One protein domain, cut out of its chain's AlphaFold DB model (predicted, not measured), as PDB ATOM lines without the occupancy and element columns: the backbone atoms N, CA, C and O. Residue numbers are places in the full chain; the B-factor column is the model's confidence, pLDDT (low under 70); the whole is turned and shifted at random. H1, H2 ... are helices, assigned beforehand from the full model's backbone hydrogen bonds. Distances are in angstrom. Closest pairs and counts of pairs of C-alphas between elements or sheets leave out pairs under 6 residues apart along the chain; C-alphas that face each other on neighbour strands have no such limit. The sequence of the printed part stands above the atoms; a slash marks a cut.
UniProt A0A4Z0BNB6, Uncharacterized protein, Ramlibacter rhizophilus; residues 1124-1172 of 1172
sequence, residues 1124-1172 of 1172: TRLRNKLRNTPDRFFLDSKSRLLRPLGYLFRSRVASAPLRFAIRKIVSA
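This is residues 1124 to 1172 of the 1172 residues of an uncharacterized protein of Ramlibacter rhizophilus (UniProt A0A4Z0BNB6). A short helical hairpin, H2 and H3, covers one side of two staggered helices, H1 and H4, which run opposite ways and are only partly side by side. H2 packs on H1, while H4 is held more loosely, near H1 and H3; residues 1156 to 1162 stick out. The printed part has 49 residues with four named helices, H1 to H4 in order along the chain, and no named strand; the class is all helix. It is compact, with a radius of gyration of the C-alphas of 10.0 A and spans of 27 by 19 by 17 A.

H1, residues 1124 to 1132, begins at C-alpha 1124 (161.594, 252.440, 197.886) and is 12.1 A long from first to last C-alpha. H2, residues 1134 to 1139, measures 8.5 A. H3, residues 1147 to 1154, measures 11.8 A. H4, residues 1160 to 1171, is the longest at 16.6 A and ends at C-alpha 1171 (154.962, 243.363, 196.347).

H1 and H2 touch, the closest C-alphas being those of Leu 1130 and Phe 1137, 5.2 A apart. H2 and H3 form a hairpin and touch, closest at Asp 1135 and Gly 1150, whose C-alphas are 4.1 A apart; their steep tilt of 37 degrees is only just past shallow. H4 is close to H1 but not clearly touching, closest at the C-alphas of Arg 1127 and Ser 1171, 7.5 A apart, with a shallow tilt of 3 degrees, opposite ways. H1 and H3 are apart. In H1, H2 and H4 every O i to N i+4 pair is within hydrogen-bond range; in H3, 3 of 4 are.

The farthest C-alphas, those of Thr 1124 and Val 1157, are 29.1 A apart. The printed part has no cut, and no link is long. Mean pLDDT of the printed part is 74.0; residues 1155 to 1161 and 1167 to 1172 are under 70.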
ATOM      1  N   THR A1124     160.274 253.047 198.107       70.56
ATOM      2  CA  THR A1124     161.594 252.440 197.886       70.56
ATOM      3  C   THR A1124     162.180 251.894 199.191       70.56
ATOM      4  O   THR A1124     162.653 250.755 199.243       70.56
ATOM      5  N   ARG A1125     162.047 252.641 200.296       74.06
ATOM      6  CA  ARG A1125     162.489 252.193 201.626       74.06
ATOM      7  C   ARG A1125     161.734 250.948 202.107       74.06
ATOM      8  O   ARG A1125     162.332 250.044 202.686       74.06
ATOM      9  N   LEU A1126     160.427 250.891 201.853       78.81
ATOM     10  CA  LEU A1126     159.569 249.765 202.220       78.81
ATOM     11  C   LEU A1126     159.838 248.523 201.357       78.81
ATOM     12  O   LEU A1126     159.957 247.434 201.917       78.81
ATOM     13  N   ARG A1127     160.044 248.671 200.041       77.62
ATOM     14  CA  ARG A1127     160.450 247.562 199.153       77.62
ATOM     15  C   ARG A1127     161.793 246.965 199.560       77.62
ATOM     16  O   ARG A1127     161.901 245.747 199.694       77.62
ATOM     17  N   ASN A1128     162.788 247.810 199.831       75.38
ATOM     18  CA  ASN A1128     164.094 247.344 200.296       75.38
ATOM     19  C   ASN A1128     163.983 246.604 201.634       75.38
ATOM     20  O   ASN A1128     164.636 245.581 201.832       75.38
ATOM     21  N   LYS A1129     163.101 247.064 202.528       80.75
ATOM     22  CA  LYS A1129     162.850 246.400 203.809       80.75
ATOM     23  C   LYS A1129     162.128 245.057 203.651       80.75
ATOM     24  O   LYS A1129     162.539 244.102 204.302       80.75
ATOM     25  N   LEU A1130     161.130 244.943 202.769       83.38
ATOM     26  CA  LEU A1130     160.476 243.662 202.450       83.38
ATOM     27  C   LEU A1130     161.463 242.663 201.826       83.38
ATOM     28  O   LEU A1130     161.409 241.475 202.131       83.38
ATOM     29  N   ARG A1131     162.384 243.138 200.977       74.81
ATOM     30  CA  ARG A1131     163.384 242.287 200.320       74.81
ATOM     31  C   ARG A1131     164.449 241.783 201.289       74.81
ATOM     32  O   ARG A1131     164.735 240.591 201.311       74.81
ATOM     33  N   ASN A1132     165.028 242.693 202.071       74.56
ATOM     34  CA  ASN A1132     166.224 242.407 202.860       74.56
ATOM     35  C   ASN A1132     165.886 241.881 204.264       74.56
ATOM     36  O   ASN A1132     166.595 241.026 204.783       74.56
ATOM     37  N   THR A1133     164.796 242.357 204.877       82.44
ATOM     38  CA  THR A1133     164.350 241.953 206.225       82.44
ATOM     39  C   THR A1133     162.818 241.800 206.282       82.44
ATOM     40  O   THR A1133     162.133 242.610 206.918       82.44
ATOM     41  N   PRO A1134     162.244 240.810 205.573       78.38
ATOM     42  CA  PRO A1134     160.795 240.663 205.424       78.38
ATOM     43  C   PRO A1134     160.075 240.421 206.747       78.38
ATOM     44  O   PRO A1134     158.961 240.902 206.929       78.38
ATOM     45  N   ASP A1135     160.704 239.724 207.691       81.31
ATOM     46  CA  ASP A1135     160.142 239.530 209.026       81.31
ATOM     47  C   ASP A1135     159.898 240.876 209.720       81.31
ATOM     48  O   ASP A1135     158.784 241.154 210.162       81.31
ATOM     49  N   ARG A1136     160.903 241.760 209.722       81.94
ATOM     50  CA  ARG A1136     160.783 243.111 210.276       81.94
ATOM     51  C   ARG A1136     159.833 243.978 209.458       81.94
ATOM     52  O   ARG A1136     159.146 244.816 210.024       81.94
ATOM     53  N   PHE A1137     159.765 243.793 208.140       87.56
ATOM     54  CA  PHE A1137     158.795 244.503 207.301       87.56
ATOM     55  C   PHE A1137     157.350 244.219 207.730       87.56
ATOM     56  O   PHE A1137     156.568 245.154 207.897       87.56
ATOM     57  N   PHE A1138     157.006 242.946 207.937       84.56
ATOM     58  CA  PHE A1138     155.663 242.550 208.350       84.56
ATOM     59  C   PHE A1138     155.385 242.882 209.820       84.56
ATOM     60  O   PHE A1138     154.311 243.405 210.115       84.56
ATOM     61  N   LEU A1139     156.347 242.664 210.725       83.31
ATOM     62  CA  LEU A1139     156.205 243.018 212.147       83.31
ATOM     63  C   LEU A1139     155.978 244.522 212.352       83.31
ATOM     64  O   LEU A1139     155.153 244.911 213.177       83.31
ATOM     65  N   ASP A1140     156.635 245.352 211.544       83.44
ATOM     66  CA  ASP A1140     156.501 246.809 211.612       83.44
ATOM     67  C   ASP A1140     155.290 247.332 210.813       83.44
ATOM     68  O   ASP A1140     155.058 248.543 210.738       83.44
ATOM     69  N   SER A1141     154.494 246.443 210.203       80.75
ATOM     70  CA  SER A1141     153.288 246.827 209.473       80.75
ATOM     71  C   SER A1141     152.215 247.357 210.423       80.75
ATOM     72  O   SER A1141     151.920 246.789 211.479       80.75
ATOM     73  N   LYS A1142     151.552 248.449 210.030       79.19
ATOM     74  CA  LYS A1142     150.397 248.976 210.775       79.19
ATOM     75  C   LYS A1142     149.143 248.106 210.609       79.19
ATOM     76  O   LYS A1142     148.255 248.191 211.450       79.19
ATOM     77  N   SER A1143     149.091 247.242 209.589       76.75
ATOM     78  CA  SER A1143     147.976 246.313 209.382       76.75
ATOM     79  C   SER A1143     148.060 245.132 210.348       76.75
ATOM     80  O   SER A1143     149.026 244.364 210.322       76.75
ATOM     81  N   ARG A1144     147.021 244.956 211.173       74.69
ATOM     82  CA  ARG A1144     146.904 243.817 212.100       74.69
ATOM     83  C   ARG A1144     146.827 242.468 211.375       74.69
ATOM     84  O   ARG A1144     147.234 241.472 211.955       74.69
ATOM     85  N   LEU A1145     146.393 242.448 210.111       77.25
ATOM     86  CA  LEU A1145     146.332 241.237 209.282       77.25
ATOM     87  C   LEU A1145     147.712 240.804 208.762       77.25
ATOM     88  O   LEU A1145     147.967 239.616 208.602       77.25
ATOM     89  N   LEU A1146     148.620 241.756 208.519       78.62
ATOM     90  CA  LEU A1146     149.948 241.473 207.958       78.62
ATOM     91  C   LEU A1146     151.006 241.192 209.031       78.62
ATOM     92  O   LEU A1146     151.996 240.520 208.757       78.62
ATOM     93  N   ARG A1147     150.802 241.688 210.253       82.12
ATOM     94  CA  ARG A1147     151.751 241.544 211.366       82.12
ATOM     95  C   ARG A1147     152.074 240.082 211.738       82.12
ATOM     96  O   ARG A1147     153.257 239.787 211.926       82.12
ATOM     97  N   PRO A1148     151.100 239.145 211.769       82.50
ATOM     98  CA  PRO A1148     151.358 237.726 212.030       82.50
ATOM     99  C   PRO A1148     152.309 237.067 211.021       82.50
ATOM    100  O   PRO A1148     153.095 236.197 211.397       82.50
ATOM    101  N   LEU A1149     152.320 237.526 209.762       80.19
ATOM    102  CA  LEU A1149     153.223 236.999 208.730       80.19
ATOM    103  C   LEU A1149     154.698 237.218 209.098       80.19
ATOM    104  O   LEU A1149     155.546 236.407 208.740       80.19
ATOM    105  N   GLY A1150     155.016 238.263 209.865       80.56
ATOM    106  CA  GLY A1150     156.381 238.528 210.314       80.56
ATOM    107  C   GLY A1150     156.942 237.437 211.231       80.56
ATOM    108  O   GLY A1150     158.105 237.052 211.092       80.56
ATOM    109  N   TYR A1151     156.101 236.858 212.091       79.50
ATOM    110  CA  TYR A1151     156.474 235.697 212.904       79.50
ATOM    111  C   TYR A1151     156.660 234.445 212.043       79.50
ATOM    112  O   TYR A1151     157.606 233.695 212.255       79.50
ATOM    113  N   LEU A1152     155.844 234.296 210.999       76.38
ATOM    114  CA  LEU A1152     155.901 233.213 210.014       76.38
ATOM    115  C   LEU A1152     157.221 233.221 209.203       76.38
ATOM    116  O   LEU A1152     157.772 232.166 208.874       76.38
ATOM    117  N   PHE A1153     157.781 234.410 208.937       73.62
ATOM    118  CA  PHE A1153     159.113 234.573 208.338       73.62
ATOM    119  C   PHE A1153     160.264 234.337 209.334       73.62
ATOM    120  O   PHE A1153     161.325 233.870 208.907       73.62
ATOM    121  N   ARG A1154     160.064 234.585 210.638       74.62
ATOM    122  CA  ARG A1154     161.045 234.267 211.698       74.62
ATOM    123  C   ARG A1154     161.096 232.780 212.045       74.62
ATOM    124  O   ARG A1154     162.182 232.226 212.170       74.62
ATOM    125  N   SER A1155     159.950 232.117 212.173       64.00
ATOM    126  CA  SER A1155     159.871 230.692 212.502       64.00
ATOM    127  C   SER A1155     160.114 229.851 211.248       64.00
ATOM    128  O   SER A1155     159.358 229.995 210.291       64.00
ATOM    129  N   ARG A1156     161.102 228.942 211.217       56.53
ATOM    130  CA  ARG A1156     161.399 228.038 210.069       56.53
ATOM    131  C   ARG A1156     160.257 227.070 209.673       56.53
ATOM    132  O   ARG A1156     160.454 226.216 208.823       56.53
ATOM    133  N   VAL A1157     159.068 227.222 210.252       57.25
ATOM    134  CA  VAL A1157     157.893 226.348 210.117       57.25
ATOM    135  C   VAL A1157     157.214 226.451 208.739       57.25
ATOM    136  O   VAL A1157     156.520 225.530 208.329       57.25
ATOM    137  N   ALA A1158     157.433 227.528 207.977       59.16
ATOM    138  CA  ALA A1158     156.851 227.687 206.640       59.16
ATOM    139  C   ALA A1158     157.842 227.379 205.514       59.16
ATOM    140  O   ALA A1158     158.955 227.915 205.494       59.16
ATOM    141  N   SER A1159     157.400 226.576 204.544       61.81
ATOM    142  CA  SER A1159     158.198 226.172 203.387       61.81
ATOM    143  C   SER A1159     158.591 227.371 202.507       61.81
ATOM    144  O   SER A1159     157.875 228.375 202.400       61.81
ATOM    145  N   ALA A1160     159.761 227.282 201.866       66.31
ATOM    146  CA  ALA A1160     160.283 228.328 200.983       66.31
ATOM    147  C   ALA A1160     159.302 228.770 199.863       66.31
ATOM    148  O   ALA A1160     159.224 229.979 199.620       66.31
ATOM    149  N   PRO A1161     158.498 227.876 199.243       68.19
ATOM    150  CA  PRO A1161     157.506 228.265 198.235       68.19
ATOM    151  C   PRO A1161     156.408 229.187 198.783       68.19
ATOM    152  O   PRO A1161     156.069 230.187 198.151       68.19
ATOM    153  N   LEU A1162     155.902 228.915 199.992       70.56
ATOM    154  CA  LEU A1162     154.844 229.715 200.621       70.56
ATOM    155  C   LEU A1162     155.340 231.131 200.957       70.56
ATOM    156  O   LEU A1162     154.666 232.127 200.701       70.56
ATOM    157  N   ARG A1163     156.577 231.236 201.455       70.12
ATOM    158  CA  ARG A1163     157.248 232.517 201.728       70.12
ATOM    159  C   ARG A1163     157.483 233.334 200.458       70.12
ATOM    160  O   ARG A1163     157.396 234.562 200.493       70.12
ATOM    161  N   PHE A1164     157.779 232.671 199.343       71.00
ATOM    162  CA  PHE A1164     157.963 233.327 198.053       71.00
ATOM    163  C   PHE A1164     156.631 233.830 197.470       71.00
ATOM    164  O   PHE A1164     156.560 234.980 197.034       71.00
ATOM    165  N   ALA A1165     155.561 233.031 197.550       71.62
ATOM    166  CA  ALA A1165     154.218 233.423 197.114       71.62
ATOM    167  C   ALA A1165     153.693 234.651 197.882       71.62
ATOM    168  O   ALA A1165     153.237 235.618 197.273       71.62
ATOM    169  N   ILE A1166     153.863 234.676 199.210       70.75
ATOM    170  CA  ILE A1166     153.451 235.805 200.061       70.75
ATOM    171  C   ILE A1166     154.233 237.087 199.717       70.75
ATOM    172  O   ILE A1166     153.652 238.170 199.680       70.75
ATOM    173  N   ARG A1167     155.537 236.994 199.406       69.06
ATOM    174  CA  ARG A1167     156.330 238.161 198.967       69.06
ATOM    175  C   ARG A1167     155.865 238.709 197.619       69.06
ATOM    176  O   ARG A1167     155.847 239.926 197.459       69.06
ATOM    177  N   LYS A1168     155.493 237.843 196.669       68.31
ATOM    178  CA  LYS A1168     154.975 238.278 195.364       68.31
ATOM    179  C   LYS A1168     153.623 238.983 195.492       68.31
ATOM    180  O   LYS A1168     153.468 240.041 194.900       68.31
ATOM    181  N   ILE A1169     152.702 238.450 196.299       68.12
ATOM    182  CA  ILE A1169     151.359 239.029 196.500       68.12
ATOM    183  C   ILE A1169     151.417 240.395 197.199       68.12
ATOM    184  O   ILE A1169     150.624 241.265 196.885       68.12
ATOM    185  N   VAL A1170     152.351 240.595 198.134       65.12
ATOM    186  CA  VAL A1170     152.485 241.860 198.888       65.12
ATOM    187  C   VAL A1170     153.329 242.906 198.142       65.12
ATOM    188  O   VAL A1170     153.291 244.091 198.473       65.12
ATOM    189  N   SER A1171     154.148 242.471 197.179       62.84
ATOM    190  CA  SER A1171     154.962 243.363 196.347       62.84
ATOM    191  C   SER A1171     154.238 243.857 195.088       62.84
ATOM    192  O   SER A1171     154.678 244.876 194.539       62.84
ATOM    193  N   ALA A1172     153.234 243.113 194.615       55.78
ATOM    194  CA  ALA A1172     152.229 243.577 193.660       55.78
ATOM    195  C   ALA A1172     151.266 244.533 194.373       55.78
ATOM    196  O   ALA A1172     150.933 245.571 193.759       55.78
TER     197      ALA A1172